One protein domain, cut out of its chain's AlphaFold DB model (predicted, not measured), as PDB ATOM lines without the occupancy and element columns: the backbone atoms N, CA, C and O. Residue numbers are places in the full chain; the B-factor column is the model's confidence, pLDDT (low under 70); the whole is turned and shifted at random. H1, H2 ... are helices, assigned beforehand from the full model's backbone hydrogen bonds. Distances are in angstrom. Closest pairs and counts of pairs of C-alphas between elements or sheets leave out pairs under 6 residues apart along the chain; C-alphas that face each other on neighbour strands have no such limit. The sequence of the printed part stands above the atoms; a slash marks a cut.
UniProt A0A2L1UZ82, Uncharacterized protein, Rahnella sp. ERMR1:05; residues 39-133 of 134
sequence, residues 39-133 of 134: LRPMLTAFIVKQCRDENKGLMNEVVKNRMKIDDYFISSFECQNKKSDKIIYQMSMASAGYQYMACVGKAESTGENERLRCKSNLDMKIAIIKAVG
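This is residues 39 to 133 of the 134 residues of an uncharacterized protein of Rahnella sp. ERMR1:05 (UniProt A0A2L1UZ82). One long helix, H3, makes the axis of a rod, and the other helices fold back along it from its two ends: H1 and H2 beside its first part, H4 beside its later part, on the other side of it. H3 and H4 form a long helical hairpin with nearly aligned arms, while H1 crosses H3 more steeply and the short H2 sits at the turn into H3. The printed part has 95 residues, with four named helices in the order H1, H2, H3, H4 and no named strand; the class is all helix. The whole is extended, with a radius of gyration of the C-alphas of 20.8 A and spans of 69 by 25 by 15 A.

H1, residues 40 to 54, touches H3, residues 69 to 107, at a steep tilt of 46 degrees, opposite ways. The closest C-alphas of the two are those of Cys 51 and Cys 79, 5.8 A apart; H1 touches H3 with residues 47 to 52 alone, and H3 touches H1 with residues 76 to 84 alone. H2, residues 56 to 63, and H1 meet only through their link. H2 and H3 form a helical hairpin and touch at a shallow tilt of 24 degrees, opposite ways, with the C-alphas of Val 62 and Ile 69 closest at 5.9 A. H3 is the hub, touching the three other helices. H4, residues 112 to 132, forms a second helical hairpin with H3: the two touch at a shallow tilt of 7 degrees, opposite ways, and their closest C-alphas, those of Ala 107 and Glu 114, are 5.5 A apart. Of H3, residues 89 to 107 alone touch H4. H4 is apart from H1 and from H2. In H1, H2, H3 and H4 every O i to N i+4 pair is within hydrogen-bond range.

H1 begins at C-alpha 40, at (137.041, 134.133, 135.446), and measures 20.9 A from first to last C-alpha over residues 40 to 54. H2, residues 56 to 63, measures 10.9 A. H3, residues 69 to 107, is the longest helix with 39 residues and 56.7 A, from C-alpha 69 at (146.961, 115.071, 119.405) to C-alpha 107 at (128.312, 137.814, 167.878). H4, residues 112 to 132, measures 30.8 A and ends at C-alpha 132, at (132.513, 117.001, 147.856).

The two C-alphas farthest apart are those of Asn 65 and Thr 110, 68.8 A. The C-alphas of Leu 39 and Gly 133, the first and last printed residues, are 23.3 A apart. The printed part has no cut, and the links H1 to H2, H2 to H3 and H3 to H4 are tight. The mean pLDDT of the printed part is 88.9, and one residue, Gly 133, is under 70.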
ATOM      1  N   LEU A  39     136.920 137.866 137.399       75.00
ATOM      2  CA  LEU A  39     138.226 137.216 137.465       75.00
ATOM      3  C   LEU A  39     138.263 135.920 136.650       75.00
ATOM      4  O   LEU A  39     139.349 135.374 136.445       75.00
ATOM      5  N   ARG A  40     137.115 135.411 136.172       77.56
ATOM      6  CA  ARG A  40     137.041 134.133 135.446       77.56
ATOM      7  C   ARG A  40     137.949 134.089 134.213       77.56
ATOM      8  O   ARG A  40     138.658 133.089 134.084       77.56
ATOM      9  N   PRO A  41     138.018 135.113 133.338       78.31
ATOM     10  CA  PRO A  41     138.897 135.093 132.169       78.31
ATOM     11  C   PRO A  41     140.373 135.028 132.565       78.31
ATOM     12  O   PRO A  41     141.124 134.226 132.014       78.31
ATOM     13  N   MET A  42     140.767 135.802 133.579       79.94
ATOM     14  CA  MET A  42     142.138 135.825 134.090       79.94
ATOM     15  C   MET A  42     142.536 134.490 134.711       79.94
ATOM     16  O   MET A  42     143.599 133.955 134.396       79.94
ATOM     17  N   LEU A  43     141.674 133.936 135.562       83.62
ATOM     18  CA  LEU A  43     141.909 132.651 136.208       83.62
ATOM     19  C   LEU A  43     141.994 131.523 135.170       83.62
ATOM     20  O   LEU A  43     142.914 130.711 135.216       83.62
ATOM     21  N   THR A  44     141.092 131.523 134.186       85.62
ATOM     22  CA  THR A  44     141.087 130.546 133.088       85.62
ATOM     23  C   THR A  44     142.365 130.649 132.259       85.62
ATOM     24  O   THR A  44     143.039 129.644 132.042       85.62
ATOM     25  N   ALA A  45     142.755 131.859 131.845       85.81
ATOM     26  CA  ALA A  45     143.983 132.085 131.087       85.81
ATOM     27  C   ALA A  45     145.228 131.623 131.863       85.81
ATOM     28  O   ALA A  45     146.127 131.005 131.290       85.81
ATOM     29  N   PHE A  46     145.259 131.865 133.177       86.62
ATOM     30  CA  PHE A  46     146.337 131.411 134.047       86.62
ATOM     31  C   PHE A  46     146.423 129.879 134.112       86.62
ATOM     32  O   PHE A  46     147.500 129.322 133.890       86.62
ATOM     33  N   ILE A  47     145.300 129.191 134.346       91.62
ATOM     34  CA  ILE A  47     145.244 127.721 134.408       91.62
ATOM     35  C   ILE A  47     145.656 127.105 133.066       91.62
ATOM     36  O   ILE A  47     146.495 126.204 133.032       91.62
ATOM     37  N   VAL A  48     145.123 127.619 131.952       90.19
ATOM     38  CA  VAL A  48     145.454 127.144 130.599       90.19
ATOM     39  C   VAL A  48     146.942 127.309 130.311       90.19
ATOM     40  O   VAL A  48     147.572 126.385 129.797       90.19
ATOM     41  N   LYS A  49     147.525 128.463 130.655       88.88
ATOM     42  CA  LYS A  49     148.956 128.707 130.470       88.88
ATOM     43  C   LYS A  49     149.794 127.742 131.303       88.88
ATOM     44  O   LYS A  49     150.694 127.108 130.763       88.88
ATOM     45  N   GLN A  50     149.463 127.577 132.582       91.00
ATOM     46  CA  GLN A  50     150.203 126.685 133.469       91.00
ATOM     47  C   GLN A  50     150.149 125.229 132.987       91.00
ATOM     48  O   GLN A  50     151.177 124.561 132.942       91.00
ATOM     49  N   CYS A  51     148.976 124.747 132.570       92.94
ATOM     50  CA  CYS A  51     148.834 123.395 132.032       92.94
ATOM     51  C   CYS A  51     149.531 123.215 130.685       92.94
ATOM     52  O   CYS A  51     150.099 122.159 130.420       92.94
ATOM     53  N   ARG A  52     149.548 124.247 129.836       90.31
ATOM     54  CA  ARG A  52     150.325 124.228 128.593       90.31
ATOM     55  C   ARG A  52     151.822 124.102 128.869       90.31
ATOM     56  O   ARG A  52     152.491 123.343 128.173       90.31
ATOM     57  N   ASP A  53     152.327 124.829 129.860       89.62
ATOM     58  CA  ASP A  53     153.738 124.789 130.244       89.62
ATOM     59  C   ASP A  53     154.112 123.425 130.853       89.62
ATOM     60  O   ASP A  53     155.142 122.860 130.484       89.62
ATOM     61  N   GLU A  54     153.246 122.848 131.695       90.44
ATOM     62  CA  GLU A  54     153.415 121.498 132.262       90.44
ATOM     63  C   GLU A  54     153.387 120.406 131.175       90.44
ATOM     64  O   GLU A  54     154.208 119.489 131.192       90.44
ATOM     65  N   ASN A  55     152.529 120.553 130.161       89.88
ATOM     66  CA  ASN A  55     152.373 119.579 129.076       89.88
ATOM     67  C   ASN A  55     153.221 119.882 127.833       89.88
ATOM     68  O   ASN A  55     153.056 119.246 126.787       89.88
ATOM     69  N   LYS A  56     154.159 120.830 127.907       88.38
ATOM     70  CA  LYS A  56     155.001 121.213 126.763       88.38
ATOM     71  C   LYS A  56     155.803 120.032 126.203       88.38
ATOM     72  O   LYS A  56     156.004 119.939 124.993       88.38
ATOM     73  N   GLY A  57     156.227 119.111 127.072       85.44
ATOM     74  CA  GLY A  57     156.910 117.876 126.674       85.44
ATOM     75  C   GLY A  57     156.028 116.944 125.838       85.44
ATOM     76  O   GLY A  57     156.496 116.405 124.840       85.44
ATOM     77  N   LEU A  58     154.742 116.829 126.181       85.25
ATOM     78  CA  LEU A  58     153.775 116.008 125.445       85.25
ATOM     79  C   LEU A  58     153.516 116.573 124.046       85.25
ATOM     80  O   LEU A  58     153.486 115.826 123.072       85.25
ATOM     81  N   MET A  59     153.431 117.901 123.919       84.88
ATOM     82  CA  MET A  59     153.286 118.547 122.611       84.88
ATOM     83  C   MET A  59     154.475 118.242 121.681       84.88
ATOM     84  O   MET A  59     154.290 118.026 120.485       84.88
ATOM     85  N   ASN A  60     155.698 118.158 122.214       87.06
ATOM     86  CA  ASN A  60     156.862 117.766 121.416       87.06
ATOM     87  C   ASN A  60     156.773 116.316 120.913       87.06
ATOM     88  O   ASN A  60     157.256 116.026 119.819       87.06
ATOM     89  N   GLU A  61     156.170 115.408 121.679       87.31
ATOM     90  CA  GLU A  61     155.953 114.022 121.249       87.31
ATOM     91  C   GLU A  61     154.857 113.923 120.173       87.31
ATOM     92  O   GLU A  61     154.997 113.126 119.243       87.31
ATOM     93  N   VAL A  62     153.839 114.794 120.215       85.69
ATOM     94  CA  VAL A  62     152.855 114.945 119.124       85.69
ATOM     95  C   VAL A  62     153.531 115.431 117.840       85.69
ATOM     96  O   VAL A  62     153.350 114.826 116.787       85.69
ATOM     97  N   VAL A  63     154.381 116.465 117.910       87.75
ATOM     98  CA  VAL A  63     155.123 116.985 116.738       87.75
ATOM     99  C   VAL A  63     156.052 115.927 116.134       87.75
ATOM    100  O   VAL A  63     156.209 115.854 114.918       87.75
ATOM    101  N   LYS A  64     156.646 115.069 116.970       90.94
ATOM    102  CA  LYS A  64     157.468 113.928 116.531       90.94
ATOM    103  C   LYS A  64     156.645 112.732 116.040       90.94
ATOM    104  O   LYS A  64     157.234 111.699 115.728       90.94
ATOM    105  N   ASN A  65     155.318 112.854 115.981       87.38
ATOM    106  CA  ASN A  65     154.382 111.814 115.562       87.38
ATOM    107  C   ASN A  65     154.430 110.542 116.438       87.38
ATOM    108  O   ASN A  65     154.138 109.442 115.974       87.38
ATOM    109  N   ARG A  66     154.837 110.686 117.708       86.25
ATOM    110  CA  ARG A  66     154.950 109.600 118.702       86.25
ATOM    111  C   ARG A  66     153.735 109.501 119.627       86.25
ATOM    112  O   ARG A  66     153.609 108.527 120.360       86.25
ATOM    113  N   MET A  67     152.859 110.500 119.591       87.81
ATOM    114  CA  MET A  67     151.636 110.599 120.383       87.81
ATOM    115  C   MET A  67     150.534 111.224 119.524       87.81
ATOM    116  O   MET A  67     150.821 112.069 118.673       87.81
ATOM    117  N   LYS A  68     149.276 110.824 119.735       89.94
ATOM    118  CA  LYS A  68     148.144 111.464 119.059       89.94
ATOM    119  C   LYS A  68     147.842 112.811 119.703       89.94
ATOM    120  O   LYS A  68     147.988 112.988 120.908       89.94
ATOM    121  N   ILE A  69     147.361 113.754 118.901       87.94
ATOM    122  CA  ILE A  69     146.961 115.071 119.405       87.94
ATOM    123  C   ILE A  69     145.835 114.975 120.454       87.94
ATOM    124  O   ILE A  69     145.805 115.768 121.392       87.94
ATOM    125  N   ASP A  70     144.969 113.964 120.347       90.94
ATOM    126  CA  ASP A  70     143.886 113.711 121.304       90.94
ATOM    127  C   ASP A  70     144.420 113.382 122.704       90.94
ATOM    128  O   ASP A  70     143.921 113.920 123.689       90.94
ATOM    129  N   ASP A  71     145.490 112.587 122.800       88.44
ATOM    130  CA  ASP A  71     146.111 112.228 124.082       88.44
ATOM    131  C   ASP A  71     146.703 113.469 124.776       88.44
ATOM    132  O   ASP A  71     146.600 113.633 125.995       88.44
ATOM    133  N   TYR A  72     147.262 114.400 123.992       89.00
ATOM    134  CA  TYR A  72     147.707 115.699 124.499       89.00
ATOM    135  C   TYR A  72     146.540 116.536 125.041       89.00
ATOM    136  O   TYR A  72     146.672 117.165 126.100       89.00
ATOM    137  N   PHE A  73     145.407 116.570 124.333       90.19
ATOM    138  CA  PHE A  73     144.232 117.315 124.781       90.19
ATOM    139  C   PHE A  73     143.635 116.720 126.052       90.19
ATOM    140  O   PHE A  73     143.358 117.480 126.976       90.19
ATOM    141  N   ILE A  74     143.511 115.393 126.137       92.50
ATOM    142  CA  ILE A  74     143.042 114.695 127.342       92.50
ATOM    143  C   ILE A  74     143.913 115.084 128.538       92.50
ATOM    144  O   ILE A  74     143.403 115.627 129.515       92.50
ATOM    145  N   SER A  75     145.236 114.932 128.425       91.19
ATOM    146  CA  SER A  75     146.160 115.293 129.507       91.19
ATOM    147  C   SER A  75     146.096 116.787 129.869       91.19
ATOM    148  O   SER A  75     146.209 117.178 131.035       91.19
ATOM    149  N   SER A  76     145.875 117.656 128.880       91.31
ATOM    150  CA  SER A  76     145.716 119.095 129.106       91.31
ATOM    151  C   SER A  76     144.414 119.444 129.815       91.31
ATOM    152  O   SER A  76     144.435 120.300 130.701       91.31
ATOM    153  N   PHE A  77     143.304 118.788 129.485       93.12
ATOM    154  CA  PHE A  77     142.033 118.990 130.175       93.12
ATOM    155  C   PHE A  77     142.032 118.388 131.579       93.12
ATOM    156  O   PHE A  77     141.533 119.033 132.496       93.12
ATOM    157  N   GLU A  78     142.668 117.236 131.795       94.62
ATOM    158  CA  GLU A  78     142.859 116.672 133.138       94.62
ATOM    159  C   GLU A  78     143.645 117.624 134.047       94.62
ATOM    160  O   GLU A  78     143.251 117.873 135.189       94.62
ATOM    161  N   CYS A  79     144.729 118.217 133.531       94.94
ATOM    162  CA  CYS A  79     145.480 119.235 134.258       94.94
ATOM    163  C   CYS A  79     144.603 120.443 134.614       94.94
ATOM    164  O   CYS A  79     144.614 120.905 135.762       94.94
ATOM    165  N   GLN A  80     143.836 120.954 133.645       94.38
ATOM    166  CA  GLN A  80     142.961 122.107 133.856       94.38
ATOM    167  C   GLN A  80     141.882 121.799 134.894       94.38
ATOM    168  O   GLN A  80     141.651 122.625 135.778       94.38
ATOM    169  N   ASN A  81     141.280 120.608 134.836       94.06
ATOM    170  CA  ASN A  81     140.273 120.167 135.792       94.06
ATOM    171  C   ASN A  81     140.856 120.109 137.208       94.06
ATOM    172  O   ASN A  81     140.412 120.836 138.089       94.06
ATOM    173  N   LYS A  82     141.967 119.384 137.396       93.75
ATOM    174  CA  LYS A  82     142.635 119.248 138.700       93.75
ATOM    175  C   LYS A  82     143.028 120.592 139.322       93.75
ATOM    176  O   LYS A  82     142.944 120.777 140.537       93.75
ATOM    177  N   LYS A  83     143.518 121.540 138.514       92.69
ATOM    178  CA  LYS A  83     143.860 122.884 139.010       92.69
ATOM    179  C   LYS A  83     142.612 123.694 139.359       92.69
ATOM    180  O   LYS A  83     142.639 124.404 140.363       92.69
ATOM    181  N   SER A  84     141.552 123.581 138.563       91.25
ATOM    182  CA  SER A  84     140.272 124.248 138.820       91.25
ATOM    183  C   SER A  84     139.647 123.747 140.117       91.25
ATOM    184  O   SER A  84     139.320 124.557 140.980       91.25
ATOM    185  N   ASP A  85     139.608 122.432 140.309       91.94
ATOM    186  CA  ASP A  85     139.099 121.788 141.518       91.94
ATOM    187  C   ASP A  85     139.870 122.244 142.766       91.94
ATOM    188  O   ASP A  85     139.287 122.716 143.747       91.94
ATOM    189  N   LYS A  86     141.208 122.269 142.694       91.06
ATOM    190  CA  LYS A  86     142.046 122.802 143.776       91.06
ATOM    191  C   LYS A  86     141.726 124.264 144.111       91.06
ATOM    192  O   LYS A  86     141.739 124.635 145.287       91.06
ATOM    193  N   ILE A  87     141.467 125.105 143.109       90.12
ATOM    194  CA  ILE A  87     141.106 126.511 143.336       90.12
ATOM    195  C   ILE A  87     139.719 126.609 143.974       90.12
ATOM    196  O   ILE A  87     139.558 127.358 144.937       90.12
ATOM    197  N   ILE A  88     138.738 125.838 143.497       90.19
ATOM    198  CA  ILE A  88     137.393 125.790 144.084       90.19
ATOM    199  C   ILE A  88     137.478 125.388 145.556       90.19
ATOM    200  O   ILE A  88     136.883 126.059 146.405       90.19
ATOM    201  N   TYR A  89     138.268 124.365 145.882       91.06
ATOM    202  CA  TYR A  89     138.511 123.949 147.260       91.06
ATOM    203  C   TYR A  89     139.069 125.095 148.115       91.06
ATOM    204  O   TYR A  89     138.519 125.421 149.171       91.06
ATOM    205  N   GLN A  90     140.133 125.756 147.649       90.75
ATOM    206  CA  GLN A  90     140.775 126.853 148.380       90.75
ATOM    207  C   GLN A  90     139.840 128.052 148.578       90.75
ATOM    208  O   GLN A  90     139.752 128.585 149.686       90.75
ATOM    209  N   MET A  91     139.108 128.449 147.535       90.75
ATOM    210  CA  MET A  91     138.157 129.564 147.590       90.75
ATOM    211  C   MET A  91     136.965 129.249 148.492       90.75
ATOM    212  O   MET A  91     136.529 130.108 149.259       90.75
ATOM    213  N   SER A  92     136.475 128.010 148.469       92.44
ATOM    214  CA  SER A  92     135.391 127.562 149.348       92.44
ATOM    215  C   SER A  92     135.818 127.589 150.817       92.44
ATOM    216  O   SER A  92     135.080 128.092 151.666       92.44
ATOM    217  N   MET A  93     137.035 127.121 151.120       92.12
ATOM    218  CA  MET A  93     137.605 127.182 152.471       92.12
ATOM    219  C   MET A  93     137.790 128.626 152.951       92.12
ATOM    220  O   MET A  93     137.420 128.950 154.080       92.12
ATOM    221  N   ALA A  94     138.315 129.509 152.095       93.44
ATOM    222  CA  ALA A  94     138.469 130.926 152.416       93.44
ATOM    223  C   ALA A  94     137.111 131.599 152.677       93.44
ATOM    224  O   ALA A  94     136.943 132.285 153.685       93.44
ATOM    225  N   SER A  95     136.118 131.339 151.821       93.94
ATOM    226  CA  SER A  95     134.751 131.849 151.975       93.94
ATOM    227  C   SER A  95     134.121 131.418 153.302       93.94
ATOM    228  O   SER A  95     133.578 132.252 154.029       93.94
ATOM    229  N   ALA A  96     134.251 130.137 153.669       93.38
ATOM    230  CA  ALA A  96     133.782 129.634 154.957       93.38
ATOM    231  C   ALA A  96     134.470 130.357 156.132       93.38
ATOM    232  O   ALA A  96     133.798 130.777 157.077       93.38
ATOM    233  N   GLY A  97     135.785 130.581 156.040       93.00
ATOM    234  CA  GLY A  97     136.552 131.347 157.024       93.00
ATOM    235  C   GLY A  97     136.079 132.798 157.174       93.00
ATOM    236  O   GLY A  97     135.845 133.251 158.293       93.00
ATOM    237  N   TYR A  98     135.868 133.521 156.071       93.81
ATOM    238  CA  TYR A  98     135.372 134.903 156.118       93.81
ATOM    239  C   TYR A  98     133.958 134.998 156.686       93.81
ATOM    240  O   TYR A  98     133.668 135.892 157.479       93.81
ATOM    241  N   GLN A  99     133.084 134.055 156.336       92.38
ATOM    242  CA  GLN A  99     131.742 133.986 156.911       92.38
ATOM    243  C   GLN A  99     131.784 133.749 158.419       92.38
ATOM    244  O   GLN A  99     131.021 134.380 159.151       92.38
ATOM    245  N   TYR A 100     132.687 132.890 158.895       93.38
ATOM    246  CA  TYR A 100     132.906 132.701 160.324       93.38
ATOM    247  C   TYR A 100     133.388 133.986 161.000       93.38
ATOM    248  O   TYR A 100     132.785 134.399 161.987       93.38
ATOM    249  N   MET A 101     134.406 134.660 160.453       92.75
ATOM    250  CA  MET A 101     134.908 135.922 161.016       92.75
ATOM    251  C   MET A 101     133.813 136.992 161.075       92.75
ATOM    252  O   MET A 101     133.647 137.646 162.102       92.75
ATOM    253  N   ALA A 102     133.015 137.127 160.013       91.56
ATOM    254  CA  ALA A 102     131.885 138.051 159.983       91.56
ATOM    255  C   ALA A 102     130.799 137.681 161.009       91.56
ATOM    256  O   ALA A 102     130.206 138.562 161.628       91.56
ATOM    257  N   CYS A 103     130.537 136.386 161.200       92.25
ATOM    258  CA  CYS A 103     129.585 135.887 162.191       92.25
ATOM    259  C   CYS A 103     130.066 136.183 163.617       92.25
ATOM    260  O   CYS A 103     129.323 136.756 164.407       92.25
ATOM    261  N   VAL A 104     131.327 135.868 163.928       92.62
ATOM    262  CA  VAL A 104     131.919 136.124 165.247       92.62
ATOM    263  C   VAL A 104     131.989 137.616 165.545       92.62
ATOM    264  O   VAL A 104     131.629 138.007 166.650       92.62
ATOM    265  N   GLY A 105     132.372 138.444 164.568       88.94
ATOM    266  CA  GLY A 105     132.403 139.901 164.720       88.94
ATOM    267  C   GLY A 105     131.035 140.500 165.068       88.94
ATOM    268  O   GLY A 105     130.957 141.448 165.840       88.94
ATOM    269  N   LYS A 106     129.939 139.917 164.563       86.75
ATOM    270  CA  LYS A 106     128.572 140.298 164.964       86.75
ATOM    271  C   LYS A 106     128.215 139.759 166.354       86.75
ATOM    272  O   LYS A 106     127.658 140.487 167.175       86.75
ATOM    273  N   ALA A 107     128.598 138.514 166.628       83.00
ATOM    274  CA  ALA A 107     128.312 137.814 167.878       83.00
ATOM    275  C   ALA A 107     129.020 138.405 169.114       83.00
ATOM    276  O   ALA A 107     128.637 138.095 170.242       83.00
ATOM    277  N   GLU A 108     130.041 139.256 168.942       76.62
ATOM    278  CA  GLU A 108     130.701 139.945 170.067       76.62
ATOM    279  C   GLU A 108     129.737 140.810 170.886       76.62
ATOM    280  O   GLU A 108     129.966 141.013 172.074       76.62
ATOM    281  N   SER A 109     128.641 141.267 170.273       70.56
ATOM    282  CA  SER A 109     127.602 142.068 170.930       70.56
ATOM    283  C   SER A 109     126.461 141.256 171.560       70.56
ATOM    284  O   SER A 109     125.682 141.805 172.335       70.56
ATOM    285  N   THR A 110     126.366 139.956 171.264       72.00
ATOM    286  CA  THR A 110     125.216 139.090 171.602       72.00
ATOM    287  C   THR A 110     125.551 137.955 172.575       72.00
ATOM    288  O   THR A 110     124.649 137.441 173.238       72.00
ATOM    289  N   GLY A 111     126.828 137.571 172.707       78.12
ATOM    290  CA  GLY A 111     127.309 136.630 173.729       78.12
ATOM    291  C   GLY A 111     127.792 135.265 173.212       78.12
ATOM    292  O   GLY A 111     127.795 134.966 172.017       78.12
ATOM    293  N   GLU A 112     128.243 134.413 174.140       82.81
ATOM    294  CA  GLU A 112     128.996 133.175 173.864       82.81
ATOM    295  C   GLU A 112     128.217 132.121 173.051       82.81
ATOM    296  O   GLU A 112     128.786 131.453 172.184       82.81
ATOM    297  N   ASN A 113     126.900 132.029 173.245       87.19
ATOM    298  CA  ASN A 113     126.047 131.081 172.518       87.19
ATOM    299  C   ASN A 113     126.016 131.345 171.003       87.19
ATOM    300  O   ASN A 113     126.010 130.400 170.209       87.19
ATOM    301  N   GLU A 114     126.044 132.610 170.574       87.75
ATOM    302  CA  GLU A 114     126.116 132.925 169.144       87.75
ATOM    303  C   GLU A 114     127.480 132.568 168.552       87.75
ATOM    304  O   GLU A 114     127.540 132.039 167.440       87.75
ATOM    305  N   ARG A 115     128.572 132.756 169.305       87.12
ATOM    306  CA  ARG A 115     129.917 132.346 168.867       87.12
ATOM    307  C   ARG A 115     130.004 130.832 168.651       87.12
ATOM    308  O   ARG A 115     130.553 130.394 167.637       87.12
ATOM    309  N   LEU A 116     129.415 130.030 169.542       90.69
ATOM    310  CA  LEU A 116     129.334 128.571 169.379       90.69
ATOM    311  C   LEU A 116     128.533 128.180 168.130       90.69
ATOM    312  O   LEU A 116     128.953 127.293 167.384       90.69
ATOM    313  N   ARG A 117     127.432 128.886 167.842       92.88
ATOM    314  CA  ARG A 117     126.652 128.676 166.613       92.88
ATOM    315  C   ARG A 117     127.457 129.021 165.358       92.88
ATOM    316  O   ARG A 117     127.425 128.265 164.390       92.88
ATOM    317  N   CYS A 118     128.214 130.122 165.374       92.94
ATOM    318  CA  CYS A 118     129.112 130.491 164.276       92.94
ATOM    319  C   CYS A 118     130.150 129.394 164.005       92.94
ATOM    320  O   CYS A 118     130.384 129.043 162.848       92.94
ATOM    321  N   LYS A 119     130.742 128.829 165.064       93.56
ATOM    322  CA  LYS A 119     131.715 127.738 164.954       93.56
ATOM    323  C   LYS A 119     131.086 126.457 164.402       93.56
ATOM    324  O   LYS A 119     131.609 125.897 163.450       93.56
ATOM    325  N   SER A 120     129.932 126.046 164.926       94.81
ATOM    326  CA  SER A 120     129.218 124.861 164.429       94.81
ATOM    327  C   SER A 120     128.872 124.979 162.937       94.81
ATOM    328  O   SER A 120     129.076 124.036 162.172       94.81
ATOM    329  N   ASN A 121     128.442 126.165 162.492       93.31
ATOM    330  CA  ASN A 121     128.187 126.435 161.077       93.31
ATOM    331  C   ASN A 121     129.460 126.357 160.219       93.31
ATOM    332  O   ASN A 121     129.404 125.865 159.090       93.31
ATOM    333  N   LEU A 122     130.600 126.836 160.729       95.19
ATOM    334  CA  LEU A 122     131.891 126.697 160.053       95.19
ATOM    335  C   LEU A 122     132.272 125.219 159.905       95.19
ATOM    336  O   LEU A 122     132.601 124.786 158.802       95.19
ATOM    337  N   ASP A 123     132.182 124.449 160.989       95.00
ATOM    338  CA  ASP A 123     132.545 123.030 161.009       95.00
ATOM    339  C   ASP A 123     131.699 122.229 160.009       95.00
ATOM    340  O   ASP A 123     132.235 121.434 159.233       95.00
ATOM    341  N   MET A 124     130.392 122.510 159.939       94.81
ATOM    342  CA  MET A 124     129.492 121.908 158.953       94.81
ATOM    343  C   MET A 124     129.908 122.246 157.516       94.81
ATOM    344  O   MET A 124     129.972 121.360 156.662       94.81
ATOM    345  N   LYS A 125     130.233 123.513 157.230       92.69
ATOM    346  CA  LYS A 125     130.670 123.930 155.888       92.69
ATOM    347  C   LYS A 125     131.988 123.286 155.489       92.69
ATOM    348  O   LYS A 125     132.104 122.811 154.364       92.69
ATOM    349  N   ILE A 126     132.954 123.219 156.401       92.94
ATOM    350  CA  ILE A 126     134.230 122.538 156.155       92.94
ATOM    351  C   ILE A 126     133.994 121.048 155.881       92.94
ATOM    352  O   ILE A 126     134.610 120.499 154.969       92.94
ATOM    353  N   ALA A 127     133.102 120.393 156.631       93.12
ATOM    354  CA  ALA A 127     132.763 118.990 156.404       93.12
ATOM    355  C   ALA A 127     132.164 118.764 155.006       93.12
ATOM    356  O   ALA A 127     132.595 117.850 154.306       93.12
ATOM    357  N   ILE A 128     131.249 119.634 154.563       92.19
ATOM    358  CA  ILE A 128     130.668 119.576 153.211       92.19
ATOM    359  C   ILE A 128     131.750 119.779 152.145       92.19
ATOM    360  O   ILE A 128     131.849 118.975 151.224       92.19
ATOM    361  N   ILE A 129     132.596 120.807 152.280       91.50
ATOM    362  CA  ILE A 129     133.670 121.094 151.311       91.50
ATOM    363  C   ILE A 129     134.615 119.894 151.169       91.50
ATOM    364  O   ILE A 129     135.005 119.545 150.059       91.50
ATOM    365  N   LYS A 130     134.955 119.235 152.283       88.69
ATOM    366  CA  LYS A 130     135.798 118.032 152.275       88.69
ATOM    367  C   LYS A 130     135.097 116.817 151.669       88.69
ATOM    368  O   LYS A 130     135.756 116.028 151.003       88.69
ATOM    369  N   ALA A 131     133.795 116.660 151.902       88.00
ATOM    370  CA  ALA A 131     133.020 115.532 151.389       88.00
ATOM    371  C   ALA A 131     132.797 115.600 149.872       88.00
ATOM    372  O   ALA A 131     132.733 114.560 149.227       88.00
ATOM    373  N   VAL A 132     132.694 116.808 149.305       82.94
ATOM    374  CA  VAL A 132     132.513 117.001 147.856       82.94
ATOM    375  C   VAL A 132     133.775 116.641 147.065       82.94
ATOM    376  O   VAL A 132     133.650 116.269 145.907       82.94
ATOM    377  N   GLY A 133     134.959 116.663 147.692       66.25
ATOM    378  CA  GLY A 133     136.181 116.110 147.102       66.25
ATOM    379  C   GLY A 133     136.528 116.718 145.744       66.25
ATOM    380  O   GLY A 133     136.533 116.005 144.746       66.25
TER     381      GLY A 133